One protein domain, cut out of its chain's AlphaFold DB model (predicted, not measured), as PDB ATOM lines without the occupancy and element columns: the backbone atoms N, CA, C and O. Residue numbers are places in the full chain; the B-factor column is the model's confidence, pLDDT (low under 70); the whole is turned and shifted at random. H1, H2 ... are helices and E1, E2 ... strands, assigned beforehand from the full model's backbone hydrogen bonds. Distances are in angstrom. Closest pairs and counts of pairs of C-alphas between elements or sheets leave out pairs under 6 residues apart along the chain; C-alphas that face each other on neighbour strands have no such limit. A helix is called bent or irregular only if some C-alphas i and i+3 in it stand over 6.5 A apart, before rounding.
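This is residues 14 to 66 and 75 to 101 of the 102 residues of an uncharacterized protein of Francisella uliginis (UniProt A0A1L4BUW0). One very long helix, H1, makes the length of the domain, and a small antiparallel sheet of three strands, E1, E2 and E3, sits beside its later part. The first stretch of the helix, residues 14 to 46, sticks out free as a long arm, and the sheet comes near H1 at residues 47 to 55. The printed part has 80 residues, with one named helix followed along the chain by three named strands; the sheet's order is E1 - E2 - E3, and the class is mixed, helices and strands. The whole is extended, with a radius of gyration of the C-alphas of 22.3 A and spans of 74 by 24 by 15 A.

H1, residues 14 to 62, is on the sheet of E1, residues 75 to 80, E2, residues 84 to 89, and E3, residues 96 to 100, but it only grazes it, with its residues 47 to 55. The closest C-alphas of H1 and E1 are those of Leu 48 and Val 75, 7.4 A apart. In H1, 44 of 45 O i to N i+4 pairs are within hydrogen-bond range. The three strands form a meander, each strand the antiparallel neighbour of the one before. E1 and E2 are a hairpin with a tight link, their directions at 160 degrees; N 76 and O 88 are within hydrogen-bond range at 2.9 A, and N 86 and O 78 at 3.1 A. E2 and E3 are a hairpin with a short link of 6 residues, their directions at 170 degrees; N 85 and O 99 are within hydrogen-bond range at 2.8 A, and N 97 and O 87 at 2.9 A. E1 and E3 are the edge strands, and E2 is the inner strand.

H1 begins at Leu 14, C-alpha (128.624, 197.025, 94.758), and runs 72.1 A to Thr 62, C-alpha (184.224, 182.580, 138.401); it is not bent. E1 runs from Val 75 to Ser 80, 16.0 A. E2 runs from Asn 84 to Ser 89, 16.7 A. E3 runs from Arg 96 to Asp 100, 13.1 A, and ends at C-alpha (185.767, 171.464, 123.600).

The two C-alphas farthest apart are those of Leu 14 and Asn 82, at 74.2 A. Without residues 14 to 46, which stand free, the body has 47 residues and spans 29 by 25 by 14 A. Residues 67 to 74 are not printed, and C-alphas 66 and 75 are 13.0 A apart across this cut, which falls in the link from H1 to E1. Of the links that are printed whole, none is long. The mean pLDDT of the printed part is 73.3; 36 residues are under 70, among them residues 35 to 52 and 58 to 66.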
ATOM      1  N   LEU A  14     128.637 197.444  93.362       85.88
ATOM      2  CA  LEU A  14     128.624 197.025  94.758       85.88
ATOM      3  C   LEU A  14     129.309 195.663  94.954       85.88
ATOM      4  O   LEU A  14     130.099 195.505  95.882       85.88
ATOM      5  N   VAL A  15     129.078 194.703  94.053       89.50
ATOM      6  CA  VAL A  15     129.751 193.391  94.087       89.50
ATOM      7  C   VAL A  15     131.257 193.526  93.853       89.50
ATOM      8  O   VAL A  15     132.048 192.910  94.568       89.50
ATOM      9  N   ILE A  16     131.672 194.361  92.895       89.25
ATOM     10  CA  ILE A  16     133.095 194.620  92.631       89.25
ATOM     11  C   ILE A  16     133.747 195.300  93.841       89.25
ATOM     12  O   ILE A  16     134.822 194.884  94.267       89.25
ATOM     13  N   ALA A  17     133.089 196.300  94.434       88.88
ATOM     14  CA  ALA A  17     133.594 196.981  95.623       88.88
ATOM     15  C   ALA A  17     133.775 196.015  96.806       88.88
ATOM     16  O   ALA A  17     134.811 196.046  97.467       88.88
ATOM     17  N   MET A  18     132.814 195.115  97.037       89.88
ATOM     18  CA  MET A  18     132.928 194.089  98.078       89.88
ATOM     19  C   MET A  18     134.109 193.145  97.830       89.88
ATOM     20  O   MET A  18     134.885 192.902  98.750       89.88
ATOM     21  N   LEU A  19     134.301 192.673  96.594       92.38
ATOM     22  CA  LEU A  19     135.428 191.802  96.239       92.38
ATOM     23  C   LEU A  19     136.785 192.466  96.492       92.38
ATOM     24  O   LEU A  19     137.680 191.841  97.059       92.38
ATOM     25  N   VAL A  20     136.931 193.738  96.111       93.44
ATOM     26  CA  VAL A  20     138.173 194.493  96.328       93.44
ATOM     27  C   VAL A  20     138.463 194.650  97.822       93.44
ATOM     28  O   VAL A  20     139.593 194.420  98.249       93.44
ATOM     29  N   ILE A  21     137.446 194.976  98.627       93.00
ATOM     30  CA  ILE A  21     137.596 195.106 100.082       93.00
ATOM     31  C   ILE A  21     137.987 193.760 100.702       93.00
ATOM     32  O   ILE A  21     138.910 193.710 101.509       93.00
ATOM     33  N   SER A  22     137.354 192.656 100.296       90.94
ATOM     34  CA  SER A  22     137.681 191.324 100.816       90.94
ATOM     35  C   SER A  22     139.124 190.909 100.516       90.94
ATOM     36  O   SER A  22     139.806 190.393 101.399       90.94
ATOM     37  N   ILE A  23     139.626 191.178  99.305       91.94
ATOM     38  CA  ILE A  23     141.023 190.885  98.944       91.94
ATOM     39  C   ILE A  23     141.994 191.774  99.740       91.94
ATOM     40  O   ILE A  23     143.036 191.299 100.200       91.94
ATOM     41  N   ALA A  24     141.655 193.049  99.947       90.88
ATOM     42  CA  ALA A  24     142.466 193.969 100.745       90.88
ATOM     43  C   ALA A  24     142.562 193.529 102.219       90.88
ATOM     44  O   ALA A  24     143.647 193.547 102.795       90.88
ATOM     45  N   VAL A  25     141.458 193.070 102.814       92.69
ATOM     46  CA  VAL A  25     141.444 192.574 104.201       92.69
ATOM     47  C   VAL A  25     142.262 191.287 104.336       92.69
ATOM     48  O   VAL A  25     143.128 191.207 105.202       92.69
ATOM     49  N   LEU A  26     142.068 190.313 103.438       88.81
ATOM     50  CA  LEU A  26     142.820 189.050 103.478       88.81
ATOM     51  C   LEU A  26     144.328 189.260 103.286       88.81
ATOM     52  O   LEU A  26     145.140 188.633 103.962       88.81
ATOM     53  N   SER A  27     144.720 190.153 102.372       86.25
ATOM     54  CA  SER A  27     146.138 190.468 102.156       86.25
ATOM     55  C   SER A  27     146.764 191.167 103.365       86.25
ATOM     56  O   SER A  27     147.889 190.828 103.739       86.25
ATOM     57  N   TYR A  28     146.031 192.069 104.022       88.88
ATOM     58  CA  TYR A  28     146.466 192.696 105.268       88.88
ATOM     59  C   TYR A  28     146.677 191.669 106.394       88.88
ATOM     60  O   TYR A  28     147.736 191.670 107.024       88.88
ATOM     61  N   GLU A  29     145.727 190.752 106.612       80.75
ATOM     62  CA  GLU A  29     145.838 189.720 107.656       80.75
ATOM     63  C   GLU A  29     147.042 188.791 107.441       80.75
ATOM     64  O   GLU A  29     147.775 188.494 108.386       80.75
ATOM     65  N   ILE A  30     147.309 188.381 106.196       82.94
ATOM     66  CA  ILE A  30     148.455 187.517 105.868       82.94
ATOM     67  C   ILE A  30     149.787 188.216 106.170       82.94
ATOM     68  O   ILE A  30     150.715 187.587 106.688       82.94
ATOM     69  N   ILE A  31     149.903 189.504 105.839       80.25
ATOM     70  CA  ILE A  31     151.116 190.285 106.114       80.25
ATOM     71  C   ILE A  31     151.309 190.438 107.625       80.25
ATOM     72  O   ILE A  31     152.419 190.230 108.115       80.25
ATOM     73  N   LEU A  32     150.236 190.734 108.363       78.75
ATOM     74  CA  LEU A  32     150.279 190.878 109.817       78.75
ATOM     75  C   LEU A  32     150.716 189.574 110.503       78.75
ATOM     76  O   LEU A  32     151.593 189.593 111.365       78.75
ATOM     77  N   TYR A  33     150.169 188.435 110.068       76.44
ATOM     78  CA  TYR A  33     150.530 187.116 110.591       76.44
ATOM     79  C   TYR A  33     152.012 186.788 110.359       76.44
ATOM     80  O   TYR A  33     152.704 186.299 111.254       76.44
ATOM     81  N   ARG A  34     152.540 187.103 109.169       72.00
ATOM     82  CA  ARG A  34     153.969 186.913 108.867       72.00
ATOM     83  C   ARG A  34     154.871 187.837 109.686       72.00
ATOM     84  O   ARG A  34     155.932 187.394 110.116       72.00
ATOM     85  N   ALA A  35     154.458 189.082 109.917       69.00
ATOM     86  CA  ALA A  35     155.215 190.027 110.733       69.00
ATOM     87  C   ALA A  35     155.313 189.563 112.197       69.00
ATOM     88  O   ALA A  35     156.415 189.504 112.735       69.00
ATOM     89  N   GLN A  36     154.199 189.128 112.799       68.12
ATOM     90  CA  GLN A  36     154.185 188.592 114.168       68.12
ATOM     91  C   GLN A  36     155.032 187.322 114.311       68.12
ATOM     92  O   GLN A  36     155.777 187.168 115.278       68.12
ATOM     93  N   SER A  37     154.972 186.420 113.327       61.47
ATOM     94  CA  SER A  37     155.825 185.227 113.326       61.47
ATOM     95  C   SER A  37     157.315 185.576 113.248       61.47
ATOM     96  O   SER A  37     158.126 184.856 113.822       61.47
ATOM     97  N   SER A  38     157.684 186.651 112.544       59.09
ATOM     98  CA  SER A  38     159.075 187.105 112.447       59.09
ATOM     99  C   SER A  38     159.563 187.766 113.735       59.09
ATOM    100  O   SER A  38     160.721 187.595 114.097       59.09
ATOM    101  N   GLU A  39     158.702 188.513 114.425       60.72
ATOM    102  CA  GLU A  39     159.032 189.171 115.692       60.72
ATOM    103  C   GLU A  39     159.326 188.143 116.791       60.72
ATOM    104  O   GLU A  39     160.344 188.242 117.469       60.72
ATOM    105  N   ASN A  40     158.519 187.082 116.881       59.84
ATOM    106  CA  ASN A  40     158.758 185.994 117.831       59.84
ATOM    107  C   ASN A  40     160.097 185.277 117.594       59.84
ATOM    108  O   ASN A  40     160.731 184.848 118.552       59.84
ATOM    109  N   LEU A  41     160.549 185.140 116.345       58.91
ATOM    110  CA  LEU A  41     161.856 184.542 116.043       58.91
ATOM    111  C   LEU A  41     163.009 185.480 116.428       58.91
ATOM    112  O   LEU A  41     163.968 185.044 117.053       58.91
ATOM    113  N   LEU A  42     162.880 186.777 116.136       59.38
ATOM    114  CA  LEU A  42     163.901 187.782 116.456       59.38
ATOM    115  C   LEU A  42     164.071 188.004 117.965       59.38
ATOM    116  O   LEU A  42     165.193 188.196 118.430       59.38
ATOM    117  N   VAL A  43     162.976 187.981 118.732       60.94
ATOM    118  CA  VAL A  43     163.025 188.118 120.198       60.94
ATOM    119  C   VAL A  43     163.691 186.898 120.830       60.94
ATOM    120  O   VAL A  43     164.570 187.065 121.671       60.94
ATOM    121  N   ASN A  44     163.352 185.689 120.369       59.78
ATOM    122  CA  ASN A  44     164.012 184.469 120.837       59.78
ATOM    123  C   ASN A  44     165.518 184.497 120.544       59.78
ATOM    124  O   ASN A  44     166.309 184.231 121.442       59.78
ATOM    125  N   ASP A  45     165.934 184.889 119.337       60.78
ATOM    126  CA  ASP A  45     167.359 184.973 118.987       60.78
ATOM    127  C   ASP A  45     168.117 186.004 119.842       60.78
ATOM    128  O   ASP A  45     169.237 185.747 120.286       60.78
ATOM    129  N   ALA A  46     167.511 187.160 120.127       61.19
ATOM    130  CA  ALA A  46     168.128 188.184 120.969       61.19
ATOM    131  C   ALA A  46     168.275 187.734 122.436       61.19
ATOM    132  O   ALA A  46     169.317 187.971 123.055       61.19
ATOM    133  N   GLU A  47     167.262 187.061 122.988       64.94
ATOM    134  CA  GLU A  47     167.310 186.500 124.344       64.94
ATOM    135  C   GLU A  47     168.329 185.358 124.461       64.94
ATOM    136  O   GLU A  47     169.044 185.262 125.466       64.94
ATOM    137  N   LEU A  48     168.452 184.535 123.416       63.81
ATOM    138  CA  LEU A  48     169.440 183.461 123.320       63.81
ATOM    139  C   LEU A  48     170.872 184.002 123.362       63.81
ATOM    140  O   LEU A  48     171.678 183.536 124.170       63.81
ATOM    141  N   VAL A  49     171.179 185.012 122.541       68.06
ATOM    142  CA  VAL A  49     172.516 185.627 122.498       68.06
ATOM    143  C   VAL A  49     172.846 186.304 123.829       68.06
ATOM    144  O   VAL A  49     173.908 186.053 124.393       68.06
ATOM    145  N   GLY A  50     171.923 187.094 124.389       69.88
ATOM    146  CA  GLY A  50     172.156 187.782 125.665       69.88
ATOM    147  C   GLY A  50     172.370 186.828 126.845       69.88
ATOM    148  O   GLY A  50     173.206 187.080 127.715       69.88
ATOM    149  N   THR A  51     171.650 185.705 126.870       68.00
ATOM    150  CA  THR A  51     171.830 184.669 127.897       68.00
ATOM    151  C   THR A  51     173.170 183.955 127.739       68.00
ATOM    152  O   THR A  51     173.872 183.746 128.732       68.00
ATOM    153  N   ALA A  52     173.538 183.597 126.507       66.31
ATOM    154  CA  ALA A  52     174.802 182.931 126.222       66.31
ATOM    155  C   ALA A  52     176.003 183.811 126.603       66.31
ATOM    156  O   ALA A  52     176.899 183.334 127.298       66.31
ATOM    157  N   ASP A  53     175.979 185.099 126.246       73.31
ATOM    158  CA  ASP A  53     177.048 186.051 126.569       73.31
ATOM    159  C   ASP A  53     177.197 186.264 128.081       73.31
ATOM    160  O   ASP A  53     178.312 186.266 128.607       73.31
ATOM    161  N   ASN A  54     176.085 186.405 128.810       71.69
ATOM    162  CA  ASN A  54     176.122 186.569 130.264       71.69
ATOM    163  C   ASN A  54     176.692 185.333 130.969       71.69
ATOM    164  O   ASN A  54     177.544 185.478 131.846       71.69
ATOM    165  N   LYS A  55     176.280 184.125 130.565       69.94
ATOM    166  CA  LYS A  55     176.794 182.879 131.156       69.94
ATOM    167  C   LYS A  55     178.251 182.616 130.762       69.94
ATOM    168  O   LYS A  55     179.040 182.185 131.598       69.94
ATOM    169  N   PHE A  56     178.645 182.939 129.529       71.69
ATOM    170  CA  PHE A  56     180.046 182.873 129.105       71.69
ATOM    171  C   PHE A  56     180.935 183.821 129.926       71.69
ATOM    172  O   PHE A  56     181.982 183.413 130.432       71.69
ATOM    173  N   ASN A  57     180.495 185.068 130.119       71.44
ATOM    174  CA  ASN A  57     181.206 186.041 130.949       71.44
ATOM    175  C   ASN A  57     181.289 185.605 132.415       71.44
ATOM    176  O   ASN A  57     182.331 185.783 133.043       71.44
ATOM    177  N   GLU A  58     180.227 185.013 132.961       68.88
ATOM    178  CA  GLU A  58     180.241 184.469 134.319       68.88
ATOM    179  C   GLU A  58     181.328 183.403 134.475       68.88
ATOM    180  O   GLU A  58     182.149 183.514 135.383       68.88
ATOM    181  N   TYR A  59     181.424 182.442 133.551       69.81
ATOM    182  CA  TYR A  59     182.491 181.441 133.599       69.81
ATOM    183  C   TYR A  59     183.890 182.043 133.546       69.81
ATOM    184  O   TYR A  59     184.758 181.618 134.308       69.81
ATOM    185  N   LEU A  60     184.121 183.023 132.665       69.94
ATOM    186  CA  LEU A  60     185.424 183.683 132.583       69.94
ATOM    187  C   LEU A  60     185.837 184.305 133.925       69.94
ATOM    188  O   LEU A  60     187.025 184.361 134.235       69.94
ATOM    189  N   ILE A  61     184.868 184.769 134.719       66.00
ATOM    190  CA  ILE A  61     185.100 185.453 135.994       66.00
ATOM    191  C   ILE A  61     185.231 184.464 137.157       66.00
ATOM    192  O   ILE A  61     186.096 184.633 138.017       66.00
ATOM    193  N   THR A  62     184.365 183.455 137.224       67.25
ATOM    194  CA  THR A  62     184.224 182.580 138.401       67.25
ATOM    195  C   THR A  62     184.913 181.226 138.228       67.25
ATOM    196  O   THR A  62     185.079 180.496 139.205       67.25
ATOM    197  N   GLY A  63     185.294 180.864 136.999       63.31
ATOM    198  CA  GLY A  63     185.781 179.533 136.641       63.31
ATOM    199  C   GLY A  63     184.713 178.438 136.722       63.31
ATOM    200  O   GLY A  63     185.037 177.266 136.537       63.31
ATOM    201  N   ASN A  64     183.452 178.787 137.007       64.25
ATOM    202  CA  ASN A  64     182.360 177.833 137.169       64.25
ATOM    203  C   ASN A  64     181.040 178.414 136.646       64.25
ATOM    204  O   ASN A  64     180.684 179.545 136.956       64.25
ATOM    205  N   LEU A  65     180.294 177.637 135.868       65.38
ATOM    206  CA  LEU A  65     179.026 178.086 135.299       65.38
ATOM    207  C   LEU A  65     177.875 177.763 136.264       65.38
ATOM    208  O   LEU A  65     177.747 176.606 136.675       65.38
ATOM    209  N   ASP A  66     177.023 178.734 136.598       65.31
ATOM    210  CA  ASP A  66     175.779 178.439 137.313       65.31
ATOM    211  C   ASP A  66     174.752 177.816 136.348       65.31
ATOM    212  O   ASP A  66     174.094 178.471 135.530       65.31
ATOM    213  N   VAL A  75     167.444 177.567 126.633       63.50
ATOM    214  CA  VAL A  75     168.720 176.850 126.497       63.50
ATOM    215  C   VAL A  75     169.186 176.330 127.845       63.50
ATOM    216  O   VAL A  75     169.324 177.095 128.804       63.50
ATOM    217  N   SER A  76     169.529 175.048 127.867       69.69
ATOM    218  CA  SER A  76     170.230 174.390 128.959       69.69
ATOM    219  C   SER A  76     171.725 174.280 128.650       69.69
ATOM    220  O   SER A  76     172.146 174.077 127.506       69.69
ATOM    221  N   ILE A  77     172.553 174.445 129.687       70.38
ATOM    222  CA  ILE A  77     174.011 174.315 129.580       70.38
ATOM    223  C   ILE A  77     174.471 173.209 130.513       70.38
ATOM    224  O   ILE A  77     174.312 173.302 131.730       70.38
ATOM    225  N   ASN A  78     175.077 172.180 129.927       72.06
ATOM    226  CA  ASN A  78     175.662 171.071 130.662       72.06
ATOM    227  C   ASN A  78     177.189 171.145 130.583       72.06
ATOM    228  O   ASN A  78     177.775 171.069 129.501       72.06
ATOM    229  N   SER A  79     177.827 171.256 131.749       67.56
ATOM    230  CA  SER A  79     179.270 171.076 131.902       67.56
ATOM    231  C   SER A  79     179.546 169.606 132.204       67.56
ATOM    232  O   SER A  79     179.221 169.108 133.283       67.56
ATOM    233  N   SER A  80     180.109 168.886 131.234       60.91
ATOM    234  CA  SER A  80     180.704 167.575 131.492       60.91
ATOM    235  C   SER A  80     182.128 167.825 131.972       60.91
ATOM    236  O   SER A  80     182.853 168.572 131.318       60.91
ATOM    237  N   GLY A  81     182.534 167.221 133.094       61.41
ATOM    238  CA  GLY A  81     183.807 167.459 133.802       61.41
ATOM    239  C   GLY A  81     185.113 167.210 133.024       61.41
ATOM    240  O   GLY A  81     186.169 167.113 133.636       61.41
ATOM    241  N   ASN A  82     185.053 167.125 131.697       65.69
ATOM    242  CA  ASN A  82     186.160 166.974 130.762       65.69
ATOM    243  C   ASN A  82     186.388 168.252 129.930       65.69
ATOM    244  O   ASN A  82     186.653 168.140 128.738       65.69
ATOM    245  N   ASN A  83     186.236 169.453 130.508       67.94
ATOM    246  CA  ASN A  83     186.389 170.726 129.780       67.94
ATOM    247  C   ASN A  83     185.526 170.813 128.507       67.94
ATOM    248  O   ASN A  83     185.904 171.450 127.535       67.94
ATOM    249  N   ASN A  84     184.366 170.161 128.493       74.50
ATOM    250  CA  ASN A  84     183.512 170.124 127.317       74.50
ATOM    251  C   ASN A  84     182.136 170.673 127.665       74.50
ATOM    252  O   ASN A  84     181.482 170.215 128.610       74.50
ATOM    253  N   TRP A  85     181.711 171.662 126.893       74.00
ATOM    254  CA  TRP A  85     180.491 172.413 127.112       74.00
ATOM    255  C   TRP A  85     179.473 172.120 126.037       74.00
ATOM    256  O   TRP A  85     179.741 172.302 124.852       74.00
ATOM    257  N   VAL A  86     178.283 171.720 126.467       76.00
ATOM    258  CA  VAL A  86     177.154 171.500 125.571       76.00
ATOM    259  C   VAL A  86     176.091 172.544 125.871       76.00
ATOM    260  O   VAL A  86     175.514 172.549 126.958       76.00
ATOM    261  N   PHE A  87     175.835 173.403 124.890       76.69
ATOM    262  CA  PHE A  87     174.676 174.285 124.842       76.69
ATOM    263  C   PHE A  87     173.605 173.578 124.021       76.69
ATOM    264  O   PHE A  87     173.880 173.167 122.891       76.69
ATOM    265  N   GLN A  88     172.408 173.414 124.566       79.44
ATOM    266  CA  GLN A  88     171.310 172.748 123.876       79.44
ATOM    267  C   GLN A  88     170.034 173.567 124.032       79.44
ATOM    268  O   GLN A  88     169.719 174.015 125.130       79.44
ATOM    269  N   SER A  89     169.307 173.763 122.933       73.38
ATOM    270  CA  SER A  89     167.964 174.336 122.997       73.38
ATOM    271  C   SER A  89     167.003 173.346 123.656       73.38
ATOM    272  O   SER A  89     166.941 172.173 123.284       73.38
ATOM    273  N   ASP A  90     166.220 173.832 124.615       72.56
ATOM    274  CA  ASP A  90     165.183 173.054 125.298       72.56
ATOM    275  C   ASP A  90     163.974 172.799 124.378       72.56
ATOM    276  O   ASP A  90     163.215 171.852 124.582       72.56
ATOM    277  N   ASN A  91     163.813 173.624 123.336       70.06
ATOM    278  CA  ASN A  91     162.738 173.508 122.349       70.06
ATOM    279  C   ASN A  91     163.137 172.678 121.118       70.06
ATOM    280  O   ASN A  91     162.260 172.185 120.410       70.06
ATOM    281  N   ASP A  92     164.436 172.537 120.849       70.88
ATOM    282  CA  ASP A  92     164.961 171.784 119.710       70.88
ATOM    283  C   ASP A  92     166.297 171.125 120.083       70.88
ATOM    284  O   ASP A  92     167.353 171.756 120.121       70.88
ATOM    285  N   THR A  93     166.253 169.820 120.339       70.25
ATOM    286  CA  THR A  93     167.416 169.050 120.786       70.25
ATOM    287  C   THR A  93     168.496 168.868 119.720       70.25
ATOM    288  O   THR A  93     169.614 168.478 120.073       70.25
ATOM    289  N   ASP A  94     168.181 169.121 118.446       75.31
ATOM    290  CA  ASP A  94     169.142 169.063 117.342       75.31
ATOM    291  C   ASP A  94     169.941 170.372 117.221       75.31
ATOM    292  O   ASP A  94     171.092 170.356 116.773       75.31
ATOM    293  N   LEU A  95     169.389 171.487 117.717       73.31
ATOM    294  CA  LEU A  95     170.086 172.758 117.924       73.31
ATOM    295  C   LEU A  95     170.970 172.683 119.174       73.31
ATOM    296  O   LEU A  95     170.621 173.130 120.271       73.31
ATOM    297  N   ARG A  96     172.158 172.107 118.984       78.00
ATOM    298  CA  ARG A  96     173.199 171.999 120.008       78.00
ATOM    299  C   ARG A  96     174.547 172.500 119.513       78.00
ATOM    300  O   ARG A  96     174.948 172.235 118.382       78.00
ATOM    301  N   MET A  97     175.272 173.162 120.403       77.69
ATOM    302  CA  MET A  97     176.662 173.548 120.206       77.69
ATOM    303  C   MET A  97     177.519 172.826 121.239       77.69
ATOM    304  O   MET A  97     177.244 172.897 122.434       77.69
ATOM    305  N   ASN A  98     178.553 172.136 120.764       81.62
ATOM    306  CA  ASN A  98     179.555 171.517 121.617       81.62
ATOM    307  C   ASN A  98     180.864 172.299 121.507       81.62
ATOM    308  O   ASN A  98     181.388 172.452 120.404       81.62
ATOM    309  N   MET A  99     181.381 172.769 122.634       76.38
ATOM    310  CA  MET A  99     182.654 173.467 122.725       76.38
ATOM    311  C   MET A  99     183.609 172.643 123.581       76.38
ATOM    312  O   MET A  99     183.399 172.481 124.781       76.38
ATOM    313  N   ASP A 100     184.653 172.133 122.939       77.12
ATOM    314  CA  ASP A 100     185.767 171.464 123.600       77.12
ATOM    315  C   ASP A 100     186.800 172.530 124.000       77.12
ATOM    316  O   ASP A 100     187.267 173.289 123.149       77.12
ATOM    317  N   LEU A 101     187.085 172.635 125.298       68.19
ATOM    318  CA  LEU A 101     188.016 173.598 125.899       68.19
ATOM    319  C   LEU A 101     189.355 172.933 126.278       68.19
ATOM    320  O   LEU A 101     190.066 173.448 127.147       68.19
TER     321      LEU A 101